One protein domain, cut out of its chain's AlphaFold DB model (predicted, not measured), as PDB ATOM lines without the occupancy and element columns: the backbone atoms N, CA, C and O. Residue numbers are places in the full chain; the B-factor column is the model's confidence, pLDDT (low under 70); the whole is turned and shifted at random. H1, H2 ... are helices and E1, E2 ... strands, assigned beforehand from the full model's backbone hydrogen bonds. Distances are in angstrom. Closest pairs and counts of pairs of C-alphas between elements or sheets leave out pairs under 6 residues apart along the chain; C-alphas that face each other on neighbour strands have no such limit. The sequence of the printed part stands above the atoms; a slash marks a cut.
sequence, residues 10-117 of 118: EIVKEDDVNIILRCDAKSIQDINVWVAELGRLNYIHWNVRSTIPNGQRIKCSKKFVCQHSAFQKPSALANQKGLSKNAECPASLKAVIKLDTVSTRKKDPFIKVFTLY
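What this domain is: This is residues 10 to 117 of the 118 residues of an uncharacterized protein of Acyrthosiphon pisum (UniProt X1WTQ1). A three-stranded antiparallel sheet, E3 E4 E5, has the helix H1 over one face, and the hairpin of E1 and E2 lies near its E5 edge. The long loop from E4 to E5 reaches out at one end of the domain, where residues 77 to 82 stick out, and the short helices H2 and H3 make a corner at the opposite end. The printed part has 108 residues, with three named helices and five named strands in the order E1 E2 H1 E3 E4 E5 H2 H3, in the class mixed, helices and strands. It is loose, with a radius of gyration of the C-alphas of 17.1 A, and only just elongated, spanning 58 by 29 by 21 A.

How they stand to each other: E1, residues 10 to 14, and E2, residues 19 to 23, form an antiparallel hairpin; N 12 and O 20 are 2.8 A apart, within hydrogen-bond range. H1, residues 28 to 42, is on the sheet of E3, residues 46 to 52, E4, residues 60 to 66, and E5, residues 92 to 97, as two layers, a helix on one face of a sheet. Its height over the sheet is 9.2 A, and it lies over E4 and E5, along the strands, at 26 degrees to E5 on the local plane. The closest C-alphas of H1 and E4 are those of Ile 28 and Cys 60, 6.3 A apart. E3, E4 and E5 form a meander, each strand the antiparallel neighbour of the one before. Within hydrogen-bond range are N 49 and O 63 of the hairpin E3 and E4, 2.8 A, and N 64 and O 93 of the hairpin E4 and E5, 2.8 A. The sheet is twisted, its C-alphas lying up to 4.3 A off the best plane. E2 and E5 are near each other, with 10 pairs of C-alphas within 10 A. H2, residues 102 to 107, and H3, residues 109 to 115, touch only at the corner by their link, at a steep tilt of 52 degrees, opposite ways; their closest C-alphas are those of Arg 105 and Ile 111, 5.7 A apart. H2 and H3 are not on the sheet. In H1, H2 and H3 every O i to N i+4 pair is within hydrogen-bond range.

Where its parts are: E1 begins at C-alpha 10 at (62.443, 66.807, 143.542). From first to last C-alpha, H1 is 21.3 A long, E3 16.7 A, E4 20.7 A and E5 17.0 A. E4 ends at C-alpha 66 at (76.976, 65.738, 160.967). H3 ends at C-alpha 115 at (47.269, 61.193, 143.528).

The domain as a whole: The two C-alphas farthest apart are those of Gln 80 and Leu 116, 59.0 A. The link from E4 to E5, residues 67 to 91, is long. The printed part has no cut. Its mean pLDDT is 90.4, and residues 112 to 117 are under 70.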
ATOM      1  N   GLU A  10      62.252  65.565 144.284       92.62
ATOM      2  CA  GLU A  10      62.443  66.807 143.542       92.62
ATOM      3  C   GLU A  10      63.094  67.856 144.449       92.62
ATOM      4  O   GLU A  10      62.814  67.930 145.653       92.62
ATOM      5  N   ILE A  11      63.960  68.682 143.870       93.56
ATOM      6  CA  ILE A  11      64.523  69.849 144.547       93.56
ATOM      7  C   ILE A  11      63.524  70.994 144.375       93.56
ATOM      8  O   ILE A  11      63.215  71.399 143.261       93.56
ATOM      9  N   VAL A  12      62.995  71.500 145.489       93.62
ATOM     10  CA  VAL A  12      61.990  72.578 145.504       93.62
ATOM     11  C   VAL A  12      62.644  73.942 145.651       93.62
ATOM     12  O   VAL A  12      62.145  74.939 145.135       93.62
ATOM     13  N   LYS A  13      63.735  73.999 146.415       94.31
ATOM     14  CA  LYS A  13      64.522  75.210 146.613       94.31
ATOM     15  C   LYS A  13      65.974  74.830 146.852       94.31
ATOM     16  O   LYS A  13      66.243  73.928 147.642       94.31
ATOM     17  N   GLU A  14      66.871  75.570 146.229       95.12
ATOM     18  CA  GLU A  14      68.308  75.490 146.441       95.12
ATOM     19  C   GLU A  14      68.843  76.918 146.564       95.12
ATOM     20  O   GLU A  14      68.516  77.786 145.755       95.12
ATOM     21  N   ASP A  15      69.574  77.175 147.642       94.31
ATOM     22  CA  ASP A  15      70.392  78.367 147.838       94.31
ATOM     23  C   ASP A  15      71.784  77.941 148.321       94.31
ATOM     24  O   ASP A  15      72.016  76.759 148.582       94.31
ATOM     25  N   ASP A  16      72.711  78.892 148.450       91.31
ATOM     26  CA  ASP A  16      74.120  78.605 148.767       91.31
ATOM     27  C   ASP A  16      74.320  77.824 150.080       91.31
ATOM     28  O   ASP A  16      75.372  77.224 150.300       91.31
ATOM     29  N   VAL A  17      73.323  77.836 150.974       92.62
ATOM     30  CA  VAL A  17      73.417  77.251 152.318       92.62
ATOM     31  C   VAL A  17      72.428  76.104 152.521       92.62
ATOM     32  O   VAL A  17      72.717  75.158 153.258       92.62
ATOM     33  N   ASN A  18      71.246  76.174 151.909       94.12
ATOM     34  CA  ASN A  18      70.134  75.278 152.187       94.12
ATOM     35  C   ASN A  18      69.568  74.655 150.920       94.12
ATOM     36  O   ASN A  18      69.313  75.315 149.915       94.12
ATOM     37  N   ILE A  19      69.224  73.377 151.049       95.44
ATOM     38  CA  ILE A  19      68.518  72.623 150.020       95.44
ATOM     39  C   ILE A  19      67.232  72.085 150.633       95.44
ATOM     40  O   ILE A  19      67.243  71.411 151.666       95.44
ATOM     41  N   ILE A  20      66.107  72.399 149.995       94.69
ATOM     42  CA  ILE A  20      64.793  71.872 150.340       94.69
ATOM     43  C   ILE A  20      64.384  70.909 149.239       94.69
ATOM     44  O   ILE A  20      64.069  71.308 148.119       94.69
ATOM     45  N   LEU A  21      64.341  69.635 149.599       94.19
ATOM     46  CA  LEU A  21      63.914  68.547 148.737       94.19
ATOM     47  C   LEU A  21      62.613  67.947 149.263       94.19
ATOM     48  O   LEU A  21      62.378  67.874 150.475       94.19
ATOM     49  N   ARG A  22      61.763  67.510 148.341       92.94
ATOM     50  CA  ARG A  22      60.600  66.673 148.637       92.94
ATOM     51  C   ARG A  22      60.878  65.266 148.156       92.94
ATOM     52  O   ARG A  22      61.461  65.091 147.096       92.94
ATOM     53  N   CYS A  23      60.452  64.282 148.936       91.50
ATOM     54  CA  CYS A  23      60.457  62.888 148.521       91.50
ATOM     55  C   CYS A  23      59.139  62.210 148.889       91.50
ATOM     56  O   CYS A  23      58.357  62.730 149.692       91.50
ATOM     57  N   ASP A  24      58.889  61.049 148.301       91.44
ATOM     58  CA  ASP A  24      57.680  60.259 148.517       91.44
ATOM     59  C   ASP A  24      57.705  59.372 149.775       91.44
ATOM     60  O   ASP A  24      56.753  58.622 149.991       91.44
ATOM     61  N   ALA A  25      58.700  59.527 150.657       93.62
ATOM     62  CA  ALA A  25      58.752  58.887 151.972       93.62
ATOM     63  C   ALA A  25      57.469  59.124 152.798       93.62
ATOM     64  O   ALA A  25      56.910  60.225 152.835       93.62
ATOM     65  N   LYS A  26      56.996  58.087 153.497       93.06
ATOM     66  CA  LYS A  26      55.713  58.065 154.226       93.06
ATOM     67  C   LYS A  26      55.849  57.752 155.712       93.06
ATOM     68  O   LYS A  26      54.878  57.933 156.461       93.06
ATOM     69  N   SER A  27      57.003  57.256 156.146       95.50
ATOM     70  CA  SER A  27      57.218  56.751 157.499       95.50
ATOM     71  C   SER A  27      58.526  57.242 158.122       95.50
ATOM     72  O   SER A  27      59.414  57.780 157.460       95.50
ATOM     73  N   ILE A  28      58.662  57.029 159.431       96.75
ATOM     74  CA  ILE A  28      59.917  57.290 160.137       96.75
ATOM     75  C   ILE A  28      61.035  56.328 159.717       96.75
ATOM     76  O   ILE A  28      62.213  56.653 159.859       96.75
ATOM     77  N   GLN A  29      60.665  55.143 159.228       96.81
ATOM     78  CA  GLN A  29      61.604  54.146 158.740       96.81
ATOM     79  C   GLN A  29      62.171  54.586 157.393       96.81
ATOM     80  O   GLN A  29      63.384  54.563 157.215       96.81
ATOM     81  N   ASP A  30      61.318  55.121 156.523       97.31
ATOM     82  CA  ASP A  30      61.702  55.683 155.226       97.31
ATOM     83  C   ASP A  30      62.687  56.839 155.404       97.31
ATOM     84  O   ASP A  30      63.690  56.909 154.701       97.31
ATOM     85  N   ILE A  31      62.463  57.703 156.409       97.44
ATOM     86  CA  ILE A  31      63.431  58.746 156.780       97.44
ATOM     87  C   ILE A  31      64.802  58.127 157.085       97.44
ATOM     88  O   ILE A  31      65.819  58.655 156.641       97.44
ATOM     89  N   ASN A  32      64.851  57.034 157.852       97.19
ATOM     90  CA  ASN A  32      66.124  56.407 158.217       97.19
ATOM     91  C   ASN A  32      66.819  55.813 156.992       97.19
ATOM     92  O   ASN A  32      68.020  56.013 156.842       97.19
ATOM     93  N   VAL A  33      66.070  55.139 156.114       97.56
ATOM     94  CA  VAL A  33      66.595  54.586 154.857       97.56
ATOM     95  C   VAL A  33      67.165  55.704 153.985       97.56
ATOM     96  O   VAL A  33      68.322  55.633 153.577       97.56
ATOM     97  N   TRP A  34      66.399  56.778 153.775       96.81
ATOM     98  CA  TRP A  34      66.816  57.899 152.935       96.81
ATOM     99  C   TRP A  34      68.066  58.599 153.485       96.81
ATOM    100  O   TRP A  34      69.021  58.841 152.751       96.81
ATOM    101  N   VAL A  35      68.112  58.887 154.790       97.06
ATOM    102  CA  VAL A  35      69.267  59.561 155.413       97.06
ATOM    103  C   VAL A  35      70.505  58.662 155.447       97.06
ATOM    104  O   VAL A  35      71.616  59.159 155.250       97.06
ATOM    105  N   ALA A  36      70.338  57.355 155.664       96.88
ATOM    106  CA  ALA A  36      71.443  56.401 155.614       96.88
ATOM    107  C   ALA A  36      72.043  56.314 154.203       96.88
ATOM    108  O   ALA A  36      73.264  56.369 154.049       96.88
ATOM    109  N   GLU A  37      71.201  56.252 153.168       97.25
ATOM    110  CA  GLU A  37      71.659  56.265 151.779       97.25
ATOM    111  C   GLU A  37      72.342  57.590 151.420       97.25
ATOM    112  O   GLU A  37      73.431  57.571 150.849       97.25
ATOM    113  N   LEU A  38      71.766  58.734 151.820       96.62
ATOM    114  CA  LEU A  38      72.369  60.051 151.598       96.62
ATOM    115  C   LEU A  38      73.762  60.115 152.227       96.62
ATOM    116  O   LEU A  38      74.713  60.594 151.607       96.62
ATOM    117  N   GLY A  39      73.874  59.626 153.462       97.25
ATOM    118  CA  GLY A  39      75.136  59.557 154.178       97.25
ATOM    119  C   GLY A  39      76.168  58.701 153.451       97.25
ATOM    120  O   GLY A  39      77.290  59.152 153.225       97.25
ATOM    121  N   ARG A  40      75.772  57.506 152.999       97.44
ATOM    122  CA  ARG A  40      76.632  56.596 152.233       97.44
ATOM    123  C   ARG A  40      77.113  57.218 150.918       97.44
ATOM    124  O   ARG A  40      78.294  57.122 150.612       97.44
ATOM    125  N   LEU A  41      76.219  57.852 150.158       97.31
ATOM    126  CA  LEU A  41      76.527  58.442 148.848       97.31
ATOM    127  C   LEU A  41      77.463  59.655 148.931       97.31
ATOM    128  O   LEU A  41      78.169  59.940 147.972       97.31
ATOM    129  N   ASN A  42      77.471  60.369 150.060       96.00
ATOM    130  CA  ASN A  42      78.264  61.590 150.233       96.00
ATOM    131  C   ASN A  42      79.374  61.445 151.283       96.00
ATOM    132  O   ASN A  42      79.997  62.440 151.641       96.00
ATOM    133  N   TYR A  43      79.614  60.232 151.791       95.56
ATOM    134  CA  TYR A  43      80.594  59.958 152.849       95.56
ATOM    135  C   TYR A  43      80.363  60.786 154.130       95.56
ATOM    136  O   TYR A  43      81.301  61.190 154.818       95.56
ATOM    137  N   ILE A  44      79.094  61.029 154.473       94.44
ATOM    138  CA  ILE A  44      78.678  61.761 155.676       94.44
ATOM    139  C   ILE A  44      77.996  60.791 156.633       94.44
ATOM    140  O   ILE A  44      76.981  60.185 156.306       94.44
ATOM    141  N   HIS A  45      78.490  60.697 157.862       95.12
ATOM    142  CA  HIS A  45      77.746  60.031 158.924       95.12
ATOM    143  C   HIS A  45      76.829  61.035 159.632       95.12
ATOM    144  O   HIS A  45      77.269  62.105 160.068       95.12
ATOM    145  N   TRP A  46      75.548  60.686 159.746       97.12
ATOM    146  CA  TRP A  46      74.508  61.525 160.332       97.12
ATOM    147  C   TRP A  46      74.115  61.010 161.717       97.12
ATOM    148  O   TRP A  46      73.564  59.921 161.852       97.12
ATOM    149  N   ASN A  47      74.331  61.823 162.748       96.62
ATOM    150  CA  ASN A  47      73.897  61.521 164.108       96.62
ATOM    151  C   ASN A  47      72.478  62.041 164.330       96.62
ATOM    152  O   ASN A  47      72.172  63.190 164.006       96.62
ATOM    153  N   VAL A  48      71.610  61.224 164.929       97.44
ATOM    154  CA  VAL A  48      70.259  61.652 165.311       97.44
ATOM    155  C   VAL A  48      70.356  62.661 166.455       97.44
ATOM    156  O   VAL A  48      70.867  62.352 167.526       97.44
ATOM    157  N   ARG A  49      69.821  63.865 166.243       97.06
ATOM    158  CA  ARG A  49      69.731  64.917 167.265       97.06
ATOM    159  C   ARG A  49      68.407  64.882 168.018       97.06
ATOM    160  O   ARG A  49      68.367  65.167 169.208       97.06
ATOM    161  N   SER A  50      67.308  64.610 167.320       97.25
ATOM    162  CA  SER A  50      65.977  64.544 167.929       97.25
ATOM    163  C   SER A  50      65.008  63.777 167.044       97.25
ATOM    164  O   SER A  50      65.095  63.859 165.817       97.25
ATOM    165  N   THR A  51      64.035  63.117 167.666       97.88
ATOM    166  CA  THR A  51      62.985  62.359 166.983       97.88
ATOM    167  C   THR A  51      61.614  62.760 167.518       97.88
ATOM    168  O   THR A  51      61.430  62.842 168.726       97.88
ATOM    169  N   ILE A  52      60.650  62.982 166.622       97.75
ATOM    170  CA  ILE A  52      59.227  63.134 166.948       97.75
ATOM    171  C   ILE A  52      58.491  62.021 166.195       97.75
ATOM    172  O   ILE A  52      58.236  62.177 164.999       97.75
ATOM    173  N   PRO A  53      58.199  60.881 166.843       95.50
ATOM    174  CA  PRO A  53      57.643  59.722 166.153       95.50
ATOM    175  C   PRO A  53      56.160  59.883 165.810       95.50
ATOM    176  O   PRO A  53      55.755  59.441 164.746       95.50
ATOM    177  N   ASN A  54      55.387  60.562 166.665       94.62
ATOM    178  CA  ASN A  54      53.964  60.841 166.469       94.62
ATOM    179  C   ASN A  54      53.694  62.296 166.865       94.62
ATOM    180  O   ASN A  54      53.637  62.624 168.049       94.62
ATOM    181  N   GLY A  55      53.612  63.196 165.885       92.12
ATOM    182  CA  GLY A  55      53.359  64.613 166.146       92.12
ATOM    183  C   GLY A  55      51.867  64.952 166.159       92.12
ATOM    184  O   GLY A  55      51.071  64.336 165.465       92.12
ATOM    185  N   GLN A  56      51.480  66.003 166.888       90.00
ATOM    186  CA  GLN A  56      50.101  66.516 166.824       90.00
ATOM    187  C   GLN A  56      49.792  67.213 165.486       90.00
ATOM    188  O   GLN A  56      48.672  67.158 164.993       90.00
ATOM    189  N   ARG A  57      50.785  67.895 164.894       89.62
ATOM    190  CA  ARG A  57      50.640  68.694 163.654       89.62
ATOM    191  C   ARG A  57      51.412  68.130 162.456       89.62
ATOM    192  O   ARG A  57      51.354  68.682 161.362       89.62
ATOM    193  N   ILE A  58      52.164  67.057 162.670       93.94
ATOM    194  CA  ILE A  58      52.974  66.350 161.671       93.94
ATOM    195  C   ILE A  58      52.826  64.856 161.927       93.94
ATOM    196  O   ILE A  58      52.598  64.471 163.068       93.94
ATOM    197  N   LYS A  59      53.010  64.011 160.911       94.94
ATOM    198  CA  LYS A  59      52.987  62.562 161.125       94.94
ATOM    199  C   LYS A  59      54.196  62.149 161.964       94.94
ATOM    200  O   LYS A  59      54.037  61.623 163.056       94.94
ATOM    201  N   CYS A  60      55.397  62.473 161.485       97.44
ATOM    202  CA  CYS A  60      56.647  62.254 162.210       97.44
ATOM    203  C   CYS A  60      57.760  63.189 161.707       97.44
ATOM    204  O   CYS A  60      57.653  63.787 160.635       97.44
ATOM    205  N   SER A  61      58.840  63.334 162.476       97.94
ATOM    206  CA  SER A  61      60.062  64.005 162.020       97.94
ATOM    207  C   SER A  61      61.313  63.493 162.722       97.94
ATOM    208  O   SER A  61      61.252  62.989 163.845       97.94
ATOM    209  N   LYS A  62      62.464  63.682 162.076       98.31
ATOM    210  CA  LYS A  62      63.786  63.499 162.678       98.31
ATOM    211  C   LYS A  62      64.712  64.642 162.286       98.31
ATOM    212  O   LYS A  62      64.673  65.132 161.157       98.31
ATOM    213  N   LYS A  63      65.553  65.059 163.230       98.31
ATOM    214  CA  LYS A  63      66.658  65.987 162.985       98.31
ATOM    215  C   LYS A  63      67.966  65.239 163.157       98.31
ATOM    216  O   LYS A  63      68.136  64.521 164.140       98.31
ATOM    217  N   PHE A  64      68.883  65.469 162.234       98.38
ATOM    218  CA  PHE A  64      70.217  64.906 162.214       98.38
ATOM    219  C   PHE A  64      71.249  66.024 162.150       98.38
ATOM    220  O   PHE A  64      70.969  67.135 161.691       98.38
ATOM    221  N   VAL A  65      72.446  65.722 162.623       97.75
ATOM    222  CA  VAL A  65      73.623  66.587 162.545       97.75
ATOM    223  C   VAL A  65      74.803  65.765 162.059       97.75
ATOM    224  O   VAL A  65      74.849  64.555 162.280       97.75
ATOM    225  N   CYS A  66      75.753  66.407 161.390       96.19
ATOM    226  CA  CYS A  66      76.976  65.738 160.967       96.19
ATOM    227  C   CYS A  66      77.694  65.106 162.169       96.19
ATOM    228  O   CYS A  66      77.732  65.684 163.264       96.19
ATOM    229  N   GLN A  67      78.324  63.949 161.951       93.94
ATOM    230  CA  GLN A  67      79.158  63.294 162.953       93.94
ATOM    231  C   GLN A  67      80.273  64.182 163.482       93.94
ATOM    232  O   GLN A  67      80.758  63.893 164.562       93.94
ATOM    233  N   HIS A  68      80.679  65.229 162.753       92.75
ATOM    234  CA  HIS A  68      81.717  66.197 163.120       92.75
ATOM    235  C   HIS A  68      81.162  67.489 163.744       92.75
ATOM    236  O   HIS A  68      81.926  68.410 164.010       92.75
ATOM    237  N   SER A  69      79.856  67.557 164.015       93.88
ATOM    238  CA  SER A  69      79.254  68.662 164.774       93.88
ATOM    239  C   SER A  69      79.697  68.656 166.243       93.88
ATOM    240  O   SER A  69      80.237  67.658 166.727       93.88
ATOM    241  N   ALA A  70      79.405  69.742 166.962       92.12
ATOM    242  CA  ALA A  70      79.640  69.867 168.403       92.12
ATOM    243  C   ALA A  70      78.634  69.080 169.270       92.12
ATOM    244  O   ALA A  70      78.714  69.088 170.497       92.12
ATOM    245  N   PHE A  71      77.655  68.403 168.657       92.94
ATOM    246  CA  PHE A  71      76.626  67.676 169.394       92.94
ATOM    247  C   PHE A  71      77.234  66.534 170.215       92.94
ATOM    248  O   PHE A  71      77.865  65.641 169.654       92.94
ATOM    249  N   GLN A  72      77.012  66.571 171.536       90.31
ATOM    250  CA  GLN A  72      77.519  65.590 172.506       90.31
ATOM    251  C   GLN A  72      79.046  65.419 172.477       90.31
ATOM    252  O   GLN A  72      79.564  64.325 172.693       90.31
ATOM    253  N   LYS A  73      79.777  66.506 172.215       89.88
ATOM    254  CA  LYS A  73      81.240  66.500 172.205       89.88
ATOM    255  C   LYS A  73      81.831  67.553 173.129       89.88
ATOM    256  O   LYS A  73      81.201  68.586 173.351       89.88
ATOM    257  N   PRO A  74      83.049  67.309 173.644       89.81
ATOM    258  CA  PRO A  74      83.775  68.304 174.411       89.81
ATOM    259  C   PRO A  74      84.087  69.541 173.560       89.81
ATOM    260  O   PRO A  74      84.265  69.462 172.338       89.81
ATOM    261  N   SER A  75      84.192  70.681 174.239       86.06
ATOM    262  CA  SER A  75      84.778  71.894 173.673       86.06
ATOM    263  C   SER A  75      86.265  71.683 173.369       86.06
ATOM    264  O   SER A  75      86.892  70.756 173.891       86.06
ATOM    265  N   ALA A  76      86.852  72.569 172.564       83.38
ATOM    266  CA  ALA A  76      88.280  72.518 172.248       83.38
ATOM    267  C   ALA A  76      89.159  72.516 173.516       83.38
ATOM    268  O   ALA A  76      90.080  71.711 173.622       83.38
ATOM    269  N   LEU A  77      88.806  73.333 174.517       86.19
ATOM    270  CA  LEU A  77      89.533  73.423 175.789       86.19
ATOM    271  C   LEU A  77      89.506  72.112 176.592       86.19
ATOM    272  O   LEU A  77      90.482  71.778 177.261       86.19
ATOM    273  N   ALA A  78      88.401  71.365 176.520       88.12
ATOM    274  CA  ALA A  78      88.243  70.076 177.193       88.12
ATOM    275  C   ALA A  78      88.804  68.895 176.370       88.12
ATOM    276  O   ALA A  78      89.042  67.819 176.915       88.12
ATOM    277  N   ASN A  79      89.050  69.078 175.068       89.69
ATOM    278  CA  ASN A  79      89.560  68.053 174.153       89.69
ATOM    279  C   ASN A  79      91.094  68.094 173.998       89.69
ATOM    280  O   ASN A  79      91.618  67.931 172.899       89.69
ATOM    281  N   GLN A  80      91.831  68.292 175.091       85.88
ATOM    282  CA  GLN A  80      93.293  68.489 175.060       85.88
ATOM    283  C   GLN A  80      94.057  67.305 174.446       85.88
ATOM    284  O   GLN A  80      95.102  67.482 173.833       85.88
ATOM    285  N   LYS A  81      93.509  66.091 174.577       89.06
ATOM    286  CA  LYS A  81      94.082  64.862 174.004       89.06
ATOM    287  C   LYS A  81      93.736  64.653 172.523       89.06
ATOM    288  O   LYS A  81      94.151  63.653 171.950       89.06
ATOM    289  N   GLY A  82      92.925  65.528 171.919       84.75
ATOM    290  CA  GLY A  82      92.542  65.450 170.505       84.75
ATOM    291  C   GLY A  82      91.714  64.218 170.117       84.75
ATOM    292  O   GLY A  82      91.604  63.900 168.937       84.75
ATOM    293  N   LEU A  83      91.130  63.506 171.086       85.69
ATOM    294  CA  LEU A  83      90.403  62.256 170.834       85.69
ATOM    295  C   LEU A  83      89.048  62.501 170.163       85.69
ATOM    296  O   LEU A  83      88.586  61.696 169.355       85.69
ATOM    297  N   SER A  84      88.395  63.615 170.495       85.25
ATOM    298  CA  SER A  84      87.131  63.981 169.869       85.25
ATOM    299  C   SER A  84      87.366  64.657 168.523       85.25
ATOM    300  O   SER A  84      88.045  65.677 168.437       85.25
ATOM    301  N   LYS A  85      86.735  64.135 167.469       85.19
ATOM    302  CA  LYS A  85      86.721  64.748 166.133       85.19
ATOM    303  C   LYS A  85      85.587  65.775 166.037       85.19
ATOM    304  O   LYS A  85      84.571  65.533 165.383       85.19
ATOM    305  N   ASN A  86      85.691  66.880 166.771       88.69
ATOM    306  CA  ASN A  86      84.762  68.008 166.676       88.69
ATOM    307  C   ASN A  86      85.337  69.063 165.722       88.69
ATOM    308  O   ASN A  86      86.362  69.656 166.029       88.69
ATOM    309  N   ALA A  87      84.678  69.279 164.585       87.88
ATOM    310  CA  ALA A  87      85.027  70.328 163.625       87.88
ATOM    311  C   ALA A  87      83.984  71.457 163.617       87.88
ATOM    312  O   ALA A  87      83.908  72.213 162.657       87.88
ATOM    313  N   GLU A  88      83.104  71.483 164.626       90.12
ATOM    314  CA  GLU A  88      81.989  72.429 164.744       90.12
ATOM    315  C   GLU A  88      81.131  72.502 163.474       90.12
ATOM    316  O   GLU A  88      80.549  73.528 163.134       90.12
ATOM    317  N   CYS A  89      81.031  71.371 162.768       92.81
ATOM    318  CA  CYS A  89      80.377  71.310 161.471       92.81
ATOM    319  C   CYS A  89      78.903  71.751 161.586       92.81
ATOM    320  O   CYS A  89      78.147  71.116 162.336       92.81
ATOM    321  N   PRO A  90      78.466  72.779 160.828       93.94
ATOM    322  CA  PRO A  90      77.104  73.309 160.908       93.94
ATOM    323  C   PRO A  90      76.083  72.446 160.150       93.94
ATOM    324  O   PRO A  90      74.876  72.654 160.284       93.94
ATOM    325  N   ALA A  91      76.549  71.472 159.360       95.31
ATOM    326  CA  ALA A  91      75.695  70.643 158.523       95.31
ATOM    327  C   ALA A  91      74.659  69.885 159.365       95.31
ATOM    328  O   ALA A  91      74.976  69.099 160.268       95.31
ATOM    329  N   SER A  92      73.391  70.114 159.035       96.88
ATOM    330  CA  SER A  92      72.252  69.484 159.685       96.88
ATOM    331  C   SER A  92      71.184  69.135 158.661       96.88
ATOM    332  O   SER A  92      71.089  69.749 157.603       96.88
ATOM    333  N   LEU A  93      70.378  68.134 158.991       96.88
ATOM    334  CA  LEU A  93      69.309  67.642 158.137       96.88
ATOM    335  C   LEU A  93      68.042  67.531 158.971       96.88
ATOM    336  O   LEU A  93      68.054  66.989 160.077       96.88
ATOM    337  N   LYS A  94      66.927  68.042 158.454       97.81
ATOM    338  CA  LYS A  94      65.616  67.916 159.093       97.81
ATOM    339  C   LYS A  94      64.648  67.256 158.123       97.81
ATOM    340  O   LYS A  94      64.262  67.863 157.133       97.81
ATOM    341  N   ALA A  95      64.218  66.044 158.453       97.38
ATOM    342  CA  ALA A  95      63.213  65.307 157.700       97.38
ATOM    343  C   ALA A  95      61.865  65.375 158.425       97.38
ATOM    344  O   ALA A  95      61.794  65.151 159.635       97.38
ATOM    345  N   VAL A  96      60.794  65.698 157.697       96.94
ATOM    346  CA  VAL A  96      59.438  65.844 158.245       96.94
ATOM    347  C   VAL A  96      58.444  65.174 157.308       96.94
ATOM    348  O   VAL A  96      58.335  65.569 156.150       96.94
ATOM    349  N   ILE A  97      57.663  64.225 157.825       94.88
ATOM    350  CA  ILE A  97      56.490  63.694 157.132       94.88
ATOM    351  C   ILE A  97      55.268  64.480 157.602       94.88
ATOM    352  O   ILE A  97      54.910  64.468 158.786       94.88
ATOM    353  N   LYS A  98      54.623  65.189 156.674       91.88
ATOM    354  CA  LYS A  98      53.381  65.923 156.948       91.88
ATOM    355  C   LYS A  98      52.221  64.946 157.179       91.88
ATOM    356  O   LYS A  98      52.249  63.814 156.703       91.88
ATOM    357  N   LEU A  99      51.198  65.391 157.907       91.06
ATOM    358  CA  LEU A  99      49.931  64.658 157.979       91.06
ATOM    359  C   LEU A  99      49.259  64.663 156.605       91.06
ATOM    360  O   LEU A  99      49.228  65.701 155.945       91.06
ATOM    361  N   ASP A 100      48.695  63.527 156.204       87.00
ATOM    362  CA  ASP A 100      47.886  63.435 154.992       87.00
ATOM    363  C   ASP A 100      46.421  63.774 155.298       87.00
ATOM    364  O   ASP A 100      45.597  62.932 155.647       87.00
ATOM    365  N   THR A 101      46.112  65.060 155.208       87.06
ATOM    366  CA  THR A 101      44.779  65.626 155.422       87.06
ATOM    367  C   THR A 101      44.163  66.101 154.105       87.06
ATOM    368  O   THR A 101      44.856  66.371 153.125       87.06
ATOM    369  N   VAL A 102      42.845  66.318 154.087       85.69
ATOM    370  CA  VAL A 102      42.162  66.941 152.935       85.69
ATOM    371  C   VAL A 102      42.797  68.291 152.572       85.69
ATOM    372  O   VAL A 102      42.976  68.600 151.396       85.69
ATOM    373  N   SER A 103      43.183  69.088 153.573       84.94
ATOM    374  CA  SER A 103      43.828  70.389 153.365       84.94
ATOM    375  C   SER A 103      45.195  70.250 152.691       84.94
ATOM    376  O   SER A 103      45.471  70.956 151.721       84.94
ATOM    377  N   THR A 104      46.035  69.313 153.143       83.19
ATOM    378  CA  THR A 104      47.354  69.078 152.534       83.19
ATOM    379  C   THR A 104      47.227  68.545 151.113       83.19
ATOM    380  O   THR A 104      47.916  69.058 150.239       83.19
ATOM    381  N   ARG A 105      46.284  67.632 150.836       84.19
ATOM    382  CA  ARG A 105      45.993  67.184 149.460       84.19
ATOM    383  C   ARG A 105      45.513  68.326 148.560       84.19
ATOM    384  O   ARG A 105      45.878  68.393 147.397       84.19
ATOM    385  N   LYS A 106      44.734  69.277 149.089       83.62
ATOM    386  CA  LYS A 106      44.240  70.437 148.323       83.62
ATOM    387  C   LYS A 106      45.271  71.547 148.118       83.62
ATOM    388  O   LYS A 106      45.131  72.308 147.161       83.62
ATOM    389  N   LYS A 107      46.260  71.692 148.998       82.94
ATOM    390  CA  LYS A 107      47.187  72.837 148.987       82.94
ATOM    391  C   LYS A 107      48.609  72.488 148.568       82.94
ATOM    392  O   LYS A 107      49.313  73.385 148.128       82.94
ATOM    393  N   ASP A 108      49.038  71.235 148.707       80.38
ATOM    394  CA  ASP A 108      50.406  70.818 148.393       80.38
ATOM    395  C   ASP A 108      50.485  70.270 146.950       80.38
ATOM    396  O   ASP A 108      49.959  69.182 146.693       80.38
ATOM    397  N   PRO A 109      51.113  70.991 145.996       77.31
ATOM    398  CA  PRO A 109      51.156  70.574 144.592       77.31
ATOM    399  C   PRO A 109      51.810  69.205 144.390       77.31
ATOM    400  O   PRO A 109      51.328  68.412 143.588       77.31
ATOM    401  N   PHE A 110      52.836  68.885 145.182       75.38
ATOM    402  CA  PHE A 110      53.536  67.601 145.100       75.38
ATOM    403  C   PHE A 110      52.621  66.428 145.470       75.38
ATOM    404  O   PHE A 110      52.657  65.377 144.838       75.38
ATOM    405  N   ILE A 111      51.740  66.619 146.459       76.06
ATOM    406  CA  ILE A 111      50.779  65.586 146.868       76.06
ATOM    407  C   ILE A 111      49.674  65.424 145.815       76.06
ATOM    408  O   ILE A 111      49.280  64.293 145.534       76.06
ATOM    409  N   LYS A 112      49.206  66.525 145.201       68.00
ATOM    410  CA  LYS A 112      48.197  66.482 144.125       68.00
ATOM    411  C   LYS A 112      48.658  65.660 142.932       68.00
ATOM    412  O   LYS A 112      47.913  64.817 142.450       68.00
ATOM    413  N   VAL A 113      49.886  65.900 142.475       62.94
ATOM    414  CA  VAL A 113      50.455  65.180 141.331       62.94
ATOM    415  C   VAL A 113      50.561  63.686 141.654       62.94
ATOM    416  O   VAL A 113      50.174  62.859 140.842       62.94
ATOM    417  N   PHE A 114      50.953  63.322 142.878       55.47
ATOM    418  CA  PHE A 114      51.078  61.919 143.295       55.47
ATOM    419  C   PHE A 114      49.751  61.138 143.376       55.47
ATOM    420  O   PHE A 114      49.776  59.908 143.394       55.47
ATOM    421  N   THR A 115      48.603  61.824 143.455       53.41
ATOM    422  CA  THR A 115      47.269  61.193 143.528       53.41
ATOM    423  C   THR A 115      46.553  61.102 142.181       53.41
ATOM    424  O   THR A 115      45.560  60.398 142.091       53.41
ATOM    425  N   LEU A 116      47.034  61.785 141.137       48.19
ATOM    426  CA  LEU A 116      46.446  61.715 139.790       48.19
ATOM    427  C   LEU A 116      46.976  60.539 138.953       48.19
ATOM    428  O   LEU A 116      46.434  60.261 137.889       48.19
ATOM    429  N   TYR A 117      48.021  59.859 139.428       45.72
ATOM    430  CA  TYR A 117      48.699  58.768 138.718       45.72
ATOM    431  C   TYR A 117      48.756  57.451 139.514       45.72
ATOM    432  O   TYR A 117      49.536  56.573 139.154       45.72
TER     433      TYR A 117